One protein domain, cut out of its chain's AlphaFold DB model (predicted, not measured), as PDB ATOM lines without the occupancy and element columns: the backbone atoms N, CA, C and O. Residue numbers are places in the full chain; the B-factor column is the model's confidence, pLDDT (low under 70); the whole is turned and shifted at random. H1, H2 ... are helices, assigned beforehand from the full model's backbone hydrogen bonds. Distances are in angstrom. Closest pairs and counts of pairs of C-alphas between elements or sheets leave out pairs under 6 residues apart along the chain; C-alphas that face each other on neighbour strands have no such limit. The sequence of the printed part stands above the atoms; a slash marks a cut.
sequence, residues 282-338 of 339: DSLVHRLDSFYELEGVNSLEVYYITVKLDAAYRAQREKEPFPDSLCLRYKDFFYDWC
ATOM      1  N   ASP A 282     105.130 132.626 145.907       75.88
ATOM      2  CA  ASP A 282     105.088 131.546 146.891       75.88
ATOM      3  C   ASP A 282     105.697 130.257 146.329       75.88
ATOM      4  O   ASP A 282     106.482 129.575 146.994       75.88
ATOM      5  N   SER A 283     105.446 129.962 145.050       79.88
ATOM      6  CA  SER A 283     106.053 128.812 144.366       79.88
ATOM      7  C   SER A 283     107.576 128.944 144.209       79.88
ATOM      8  O   SER A 283     108.301 127.944 144.249       79.88
ATOM      9  N   LEU A 284     108.083 130.172 144.041       79.19
ATOM     10  CA  LEU A 284     109.516 130.449 143.932       79.19
ATOM     11  C   LEU A 284     110.203 130.393 145.295       79.19
ATOM     12  O   LEU A 284     111.304 129.850 145.378       79.19
ATOM     13  N   VAL A 285     109.552 130.895 146.347       83.19
ATOM     14  CA  VAL A 285     110.033 130.791 147.730       83.19
ATOM     15  C   VAL A 285     110.107 129.327 148.154       83.19
ATOM     16  O   VAL A 285     111.151 128.885 148.621       83.19
ATOM     17  N   HIS A 286     109.065 128.535 147.884       84.75
ATOM     18  CA  HIS A 286     109.066 127.119 148.246       84.75
ATOM     19  C   HIS A 286     110.160 126.322 147.517       84.75
ATOM     20  O   HIS A 286     110.824 125.465 148.103       84.75
ATOM     21  N   ARG A 287     110.413 126.640 146.239       80.38
ATOM     22  CA  ARG A 287     111.542 126.062 145.496       80.38
ATOM     23  C   ARG A 287     112.881 126.495 146.080       80.38
ATOM     24  O   ARG A 287     113.754 125.642 146.221       80.38
ATOM     25  N   LEU A 288     113.039 127.773 146.428       82.69
ATOM     26  CA  LEU A 288     114.256 128.277 147.060       82.69
ATOM     27  C   LEU A 288     114.547 127.518 148.358       82.69
ATOM     28  O   LEU A 288     115.656 127.017 148.506       82.69
ATOM     29  N   ASP A 289     113.545 127.358 149.226       84.69
ATOM     30  CA  ASP A 289     113.670 126.595 150.472       84.69
ATOM     31  C   ASP A 289     114.109 125.148 150.208       84.69
ATOM     32  O   ASP A 289     115.059 124.672 150.827       84.69
ATOM     33  N   SER A 290     113.489 124.471 149.233       82.81
ATOM     34  CA  SER A 290     113.831 123.078 148.918       82.81
ATOM     35  C   SER A 290     115.270 122.907 148.412       82.81
ATOM     36  O   SER A 290     115.974 122.003 148.856       82.81
ATOM     37  N   PHE A 291     115.740 123.787 147.521       79.12
ATOM     38  CA  PHE A 291     117.098 123.693 146.975       79.12
ATOM     39  C   PHE A 291     118.145 124.132 147.995       79.12
ATOM     40  O   PHE A 291     119.219 123.540 148.071       79.12
ATOM     41  N   TYR A 292     117.824 125.131 148.812       79.50
ATOM     42  CA  TYR A 292     118.730 125.616 149.840       79.50
ATOM     43  C   TYR A 292     118.962 124.581 150.946       79.50
ATOM     44  O   TYR A 292     120.087 124.440 151.423       79.50
ATOM     45  N   GLU A 293     117.929 123.821 151.323       79.69
ATOM     46  CA  GLU A 293     118.051 122.729 152.297       79.69
ATOM     47  C   GLU A 293     118.771 121.492 151.735       79.69
ATOM     48  O   GLU A 293     119.467 120.806 152.484       79.69
ATOM     49  N   LEU A 294     118.633 121.208 150.434       73.12
ATOM     50  CA  LEU A 294     119.200 120.010 149.802       73.12
ATOM     51  C   LEU A 294     120.646 120.187 149.312       73.12
ATOM     52  O   LEU A 294     121.453 119.270 149.452       73.12
ATOM     53  N   GLU A 295     120.978 121.338 148.725       66.50
ATOM     54  CA  GLU A 295     122.251 121.559 148.015       66.50
ATOM     55  C   GLU A 295     123.125 122.653 148.651       66.50
ATOM     56  O   GLU A 295     124.310 122.777 148.329       66.50
ATOM     57  N   GLY A 296     122.569 123.418 149.594       63.81
ATOM     58  CA  GLY A 296     123.269 124.475 150.317       63.81
ATOM     59  C   GLY A 296     123.503 125.756 149.506       63.81
ATOM     60  O   GLY A 296     123.073 125.917 148.367       63.81
ATOM     61  N   VAL A 297     124.221 126.699 150.124       63.59
ATOM     62  CA  VAL A 297     124.389 128.097 149.666       63.59
ATOM     63  C   VAL A 297     125.067 128.226 148.290       63.59
ATOM     64  O   VAL A 297     124.875 129.218 147.596       63.59
ATOM     65  N   ASN A 298     125.849 127.229 147.868       61.47
ATOM     66  CA  ASN A 298     126.714 127.318 146.686       61.47
ATOM     67  C   ASN A 298     126.119 126.702 145.406       61.47
ATOM     68  O   ASN A 298     126.861 126.516 144.439       61.47
ATOM     69  N   SER A 299     124.822 126.372 145.371       68.75
ATOM     70  CA  SER A 299     124.212 125.809 144.161       68.75
ATOM     71  C   SER A 299     123.832 126.886 143.133       68.75
ATOM     72  O   SER A 299     123.411 128.003 143.460       68.75
ATOM     73  N   LEU A 300     124.012 126.560 141.849       64.38
ATOM     74  CA  LEU A 300     123.699 127.453 140.727       64.38
ATOM     75  C   LEU A 300     122.184 127.729 140.659       64.38
ATOM     76  O   LEU A 300     121.733 128.791 140.221       64.38
ATOM     77  N   GLU A 301     121.409 126.758 141.119       71.50
ATOM     78  CA  GLU A 301     119.963 126.719 141.205       71.50
ATOM     79  C   GLU A 301     119.447 127.734 142.234       71.50
ATOM     80  O   GLU A 301     118.569 128.536 141.900       71.50
ATOM     81  N   VAL A 302     120.048 127.790 143.432       69.88
ATOM     82  CA  VAL A 302     119.751 128.802 144.465       69.88
ATOM     83  C   VAL A 302     120.029 130.211 143.933       69.88
ATOM     84  O   VAL A 302     119.190 131.107 144.060       69.88
ATOM     85  N   TYR A 303     121.152 130.411 143.240       71.94
ATOM     86  CA  TYR A 303     121.470 131.698 142.614       71.94
ATOM     87  C   TYR A 303     120.449 132.098 141.532       71.94
ATOM     88  O   TYR A 303     120.003 133.242 141.457       71.94
ATOM     89  N   TYR A 304     120.020 131.162 140.683       71.75
ATOM     90  CA  TYR A 304     119.056 131.474 139.625       71.75
ATOM     91  C   TYR A 304     117.654 131.781 140.171       71.75
ATOM     92  O   TYR A 304     116.942 132.625 139.617       71.75
ATOM     93  N   ILE A 305     117.251 131.113 141.255       77.12
ATOM     94  CA  ILE A 305     115.964 131.344 141.918       77.12
ATOM     95  C   ILE A 305     115.967 132.689 142.657       77.12
ATOM     96  O   ILE A 305     115.009 133.449 142.516       77.12
ATOM     97  N   THR A 306     117.050 133.040 143.354       77.50
ATOM     98  CA  THR A 306     117.176 134.335 144.055       77.50
ATOM     99  C   THR A 306     117.141 135.525 143.094       77.50
ATOM    100  O   THR A 306     116.418 136.486 143.348       77.50
ATOM    101  N   VAL A 307     117.792 135.434 141.929       73.62
ATOM    102  CA  VAL A 307     117.719 136.473 140.879       73.62
ATOM    103  C   VAL A 307     116.296 136.643 140.332       73.62
ATOM    104  O   VAL A 307     115.864 137.761 140.039       73.62
ATOM    105  N   LYS A 308     115.542 135.548 140.186       77.88
ATOM    106  CA  LYS A 308     114.137 135.610 139.752       77.88
ATOM    107  C   LYS A 308     113.229 136.228 140.810       77.88
ATOM    108  O   LYS A 308     112.355 137.009 140.447       77.88
ATOM    109  N   LEU A 309     113.444 135.890 142.082       77.81
ATOM    110  CA  LEU A 309     112.728 136.470 143.219       77.81
ATOM    111  C   LEU A 309     112.997 137.972 143.334       77.81
ATOM    112  O   LEU A 309     112.046 138.743 143.398       77.81
ATOM    113  N   ASP A 310     114.258 138.403 143.254       74.75
ATOM    114  CA  ASP A 310     114.617 139.827 143.259       74.75
ATOM    115  C   ASP A 310     113.919 140.577 142.113       74.75
ATOM    116  O   ASP A 310     113.274 141.601 142.333       74.75
ATOM    117  N   ALA A 311     113.941 140.032 140.893       71.12
ATOM    118  CA  ALA A 311     113.251 140.637 139.756       71.12
ATOM    119  C   ALA A 311     111.721 140.701 139.936       71.12
ATOM    120  O   ALA A 311     111.109 141.697 139.545       71.12
ATOM    121  N   ALA A 312     111.108 139.672 140.531       74.25
ATOM    122  CA  ALA A 312     109.672 139.631 140.810       74.25
ATOM    123  C   ALA A 312     109.266 140.687 141.852       74.25
ATOM    124  O   ALA A 312     108.355 141.476 141.598       74.25
ATOM    125  N   TYR A 313     110.000 140.793 142.963       74.38
ATOM    126  CA  TYR A 313     109.749 141.805 143.994       74.38
ATOM    127  C   TYR A 313     110.051 143.231 143.512       74.38
ATOM    128  O   TYR A 313     109.305 144.159 143.820       74.38
ATOM    129  N   ARG A 314     111.082 143.438 142.677       73.38
ATOM    130  CA  ARG A 314     111.327 144.747 142.036       73.38
ATOM    131  C   ARG A 314     110.212 145.137 141.066       73.38
ATOM    132  O   ARG A 314     109.927 146.325 140.939       73.38
ATOM    133  N   ALA A 315     109.584 144.171 140.396       69.19
ATOM    134  CA  ALA A 315     108.445 144.418 139.514       69.19
ATOM    135  C   ALA A 315     107.149 144.722 140.291       69.19
ATOM    136  O   ALA A 315     106.294 145.445 139.783       69.19
ATOM    137  N   GLN A 316     107.019 144.220 141.523       70.31
ATOM    138  CA  GLN A 316     105.859 144.428 142.401       70.31
ATOM    139  C   GLN A 316     106.053 145.530 143.459       70.31
ATOM    140  O   GLN A 316     105.184 145.720 144.306       70.31
ATOM    141  N   ARG A 317     107.155 146.288 143.386       56.97
ATOM    142  CA  ARG A 317     107.663 147.210 144.424       56.97
ATOM    143  C   ARG A 317     106.675 148.270 144.937       56.97
ATOM    144  O   ARG A 317     106.935 148.888 145.961       56.97
ATOM    145  N   GLU A 318     105.568 148.505 144.240       54.44
ATOM    146  CA  GLU A 318     104.520 149.441 144.664       54.44
ATOM    147  C   GLU A 318     103.414 148.804 145.527       54.44
ATOM    148  O   GLU A 318     102.607 149.543 146.086       54.44
ATOM    149  N   LYS A 319     103.344 147.469 145.647       56.47
ATOM    150  CA  LYS A 319     102.206 146.774 146.282       56.47
ATOM    151  C   LYS A 319     102.524 146.084 147.602       56.47
ATOM    152  O   LYS A 319     101.684 146.138 148.494       56.47
ATOM    153  N   GLU A 320     103.699 145.478 147.753       63.62
ATOM    154  CA  GLU A 320     104.044 144.730 148.969       63.62
ATOM    155  C   GLU A 320     105.505 144.956 149.388       63.62
ATOM    156  O   GLU A 320     106.394 145.009 148.530       63.62
ATOM    157  N   PRO A 321     105.773 145.127 150.697       72.75
ATOM    158  CA  PRO A 321     107.131 145.180 151.220       72.75
ATOM    159  C   PRO A 321     107.813 143.810 151.105       72.75
ATOM    160  O   PRO A 321     107.162 142.767 151.129       72.75
ATOM    161  N   PHE A 322     109.141 143.814 150.992       79.62
ATOM    162  CA  PHE A 322     109.919 142.579 150.921       79.62
ATOM    163  C   PHE A 322     109.811 141.793 152.247       79.62
ATOM    164  O   PHE A 322     109.942 142.415 153.303       79.62
ATOM    165  N   PRO A 323     109.581 140.465 152.241       82.50
ATOM    166  CA  PRO A 323     109.358 139.709 153.472       82.50
ATOM    167  C   PRO A 323     110.603 139.599 154.361       82.50
ATOM    168  O   PRO A 323     111.655 139.117 153.929       82.50
ATOM    169  N   ASP A 324     110.444 139.904 155.650       80.69
ATOM    170  CA  ASP A 324     111.511 139.783 156.655       80.69
ATOM    171  C   ASP A 324     112.027 138.341 156.817       80.69
ATOM    172  O   ASP A 324     113.203 138.117 157.110       80.69
ATOM    173  N   SER A 325     111.169 137.341 156.586       81.56
ATOM    174  CA  SER A 325     111.531 135.918 156.649       81.56
ATOM    175  C   SER A 325     112.597 135.542 155.616       81.56
ATOM    176  O   SER A 325     113.526 134.794 155.931       81.56
ATOM    177  N   LEU A 326     112.514 136.109 154.407       81.00
ATOM    178  CA  LEU A 326     113.520 135.926 153.363       81.00
ATOM    179  C   LEU A 326     114.812 136.665 153.715       81.00
ATOM    180  O   LEU A 326     115.900 136.142 153.481       81.00
ATOM    181  N   CYS A 327     114.704 137.833 154.346       82.19
ATOM    182  CA  CYS A 327     115.862 138.600 154.788       82.19
ATOM    183  C   CYS A 327     116.658 137.945 155.918       82.19
ATOM    184  O   CYS A 327     117.883 138.045 155.945       82.19
ATOM    185  N   LEU A 328     115.986 137.243 156.829       82.25
ATOM    186  CA  LEU A 328     116.647 136.499 157.901       82.25
ATOM    187  C   LEU A 328     117.356 135.244 157.380       82.25
ATOM    188  O   LEU A 328     118.451 134.926 157.841       82.25
ATOM    189  N   ARG A 329     116.743 134.533 156.424       80.12
ATOM    190  CA  ARG A 329     117.230 133.227 155.949       80.12
ATOM    191  C   ARG A 329     118.212 133.320 154.777       80.12
ATOM    192  O   ARG A 329     119.120 132.499 154.689       80.12
ATOM    193  N   TYR A 330     118.062 134.328 153.915       82.12
ATOM    194  CA  TYR A 330     118.788 134.484 152.646       82.12
ATOM    195  C   TYR A 330     119.505 135.835 152.531       82.12
ATOM    196  O   TYR A 330     119.656 136.378 151.433       82.12
ATOM    197  N   LYS A 331     119.944 136.390 153.665       78.56
ATOM    198  CA  LYS A 331     120.549 137.726 153.761       78.56
ATOM    199  C   LYS A 331     121.659 137.976 152.738       78.56
ATOM    200  O   LYS A 331     121.730 139.060 152.166       78.56
ATOM    201  N   ASP A 332     122.486 136.967 152.480       75.94
ATOM    202  CA  ASP A 332     123.624 137.067 151.561       75.94
ATOM    203  C   ASP A 332     123.197 137.283 150.098       75.94
ATOM    204  O   ASP A 332     123.953 137.851 149.313       75.94
ATOM    205  N   PHE A 333     121.974 136.886 149.732       76.12
ATOM    206  CA  PHE A 333     121.426 137.044 148.380       76.12
ATOM    207  C   PHE A 333     120.536 138.281 148.226       76.12
ATOM    208  O   PHE A 333     120.430 138.819 147.126       76.12
ATOM    209  N   PHE A 334     119.913 138.749 149.312       81.06
ATOM    210  CA  PHE A 334     118.967 139.871 149.294       81.06
ATOM    211  C   PHE A 334     119.444 141.083 150.102       81.06
ATOM    212  O   PHE A 334     118.626 141.861 150.582       81.06
ATOM    213  N   TYR A 335     120.760 141.279 150.230       75.19
ATOM    214  CA  TYR A 335     121.361 142.353 151.033       75.19
ATOM    215  C   TYR A 335     120.745 143.743 150.786       75.19
ATOM    216  O   TYR A 335     120.467 144.457 151.743       75.19
ATOM    217  N   ASP A 336     120.461 144.088 149.524       70.50
ATOM    218  CA  ASP A 336     119.859 145.372 149.119       70.50
ATOM    219  C   ASP A 336     118.455 145.628 149.702       70.50
ATOM    220  O   ASP A 336     117.997 146.771 149.748       70.50
ATOM    221  N   TRP A 337     117.744 144.566 150.085       75.75
ATOM    222  CA  TRP A 337     116.400 144.633 150.663       75.75
ATOM    223  C   TRP A 337     116.416 144.584 152.190       75.75
ATOM    224  O   TRP A 337     115.498 145.090 152.825       75.75
ATOM    225  N   CYS A 338     117.451 143.981 152.771       78.00
ATOM    226  CA  CYS A 338     117.530 143.652 154.188       78.00
ATOM    227  C   CYS A 338     118.292 144.739 154.955       78.00
ATOM    228  O   CYS A 338     119.446 144.536 155.352       78.00
TER     229      CYS A 338
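AT A GLANCE: This is residues 282 to 338 of the 339 residues of an uncharacterized protein of Saprospira grandis (strain Lewin) (UniProt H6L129). What shape is this? It is a helical hairpin, H1 and H2, whose chain folds back through free-standing residues 315 to 320 to short H3 near H1. What is printed? The 57 residues, with three named helices in the order H1, H2, H3, are all helix in class. They are compact, with a radius of gyration of the C-alphas of 10.9 A, and span 33 by 19 by 15 A.

HOW THE PARTS SIT: How does the hairpin stand? H1, residues 282 to 295, touches H2, residues 300 to 315, closest at the C-alphas of Leu 288 and Val 302, 6.1 A. They run opposite ways at a shallow tilt of 23 degrees. Where is H3, residues 324 to 329? It is near H1 and apart from H2. In H1, H2 and H3 every O i to N i+4 pair is within hydrogen-bond range.

IN THESE COORDINATES: Where does H1 begin? C-alpha 282 is at (105.088, 131.546, 146.891), and H1 is 19.9 A long. Where does H3 end? After H2, 22.8 A, H3 runs 8.7 A to C-alpha 329 at (117.230, 133.227, 155.949).

THE WHOLE: Is it continuous? The printed part has no cut and no long link. Where is pLDDT under 70? It is so at residues 295 to 300, 302, 315 and 317 to 320.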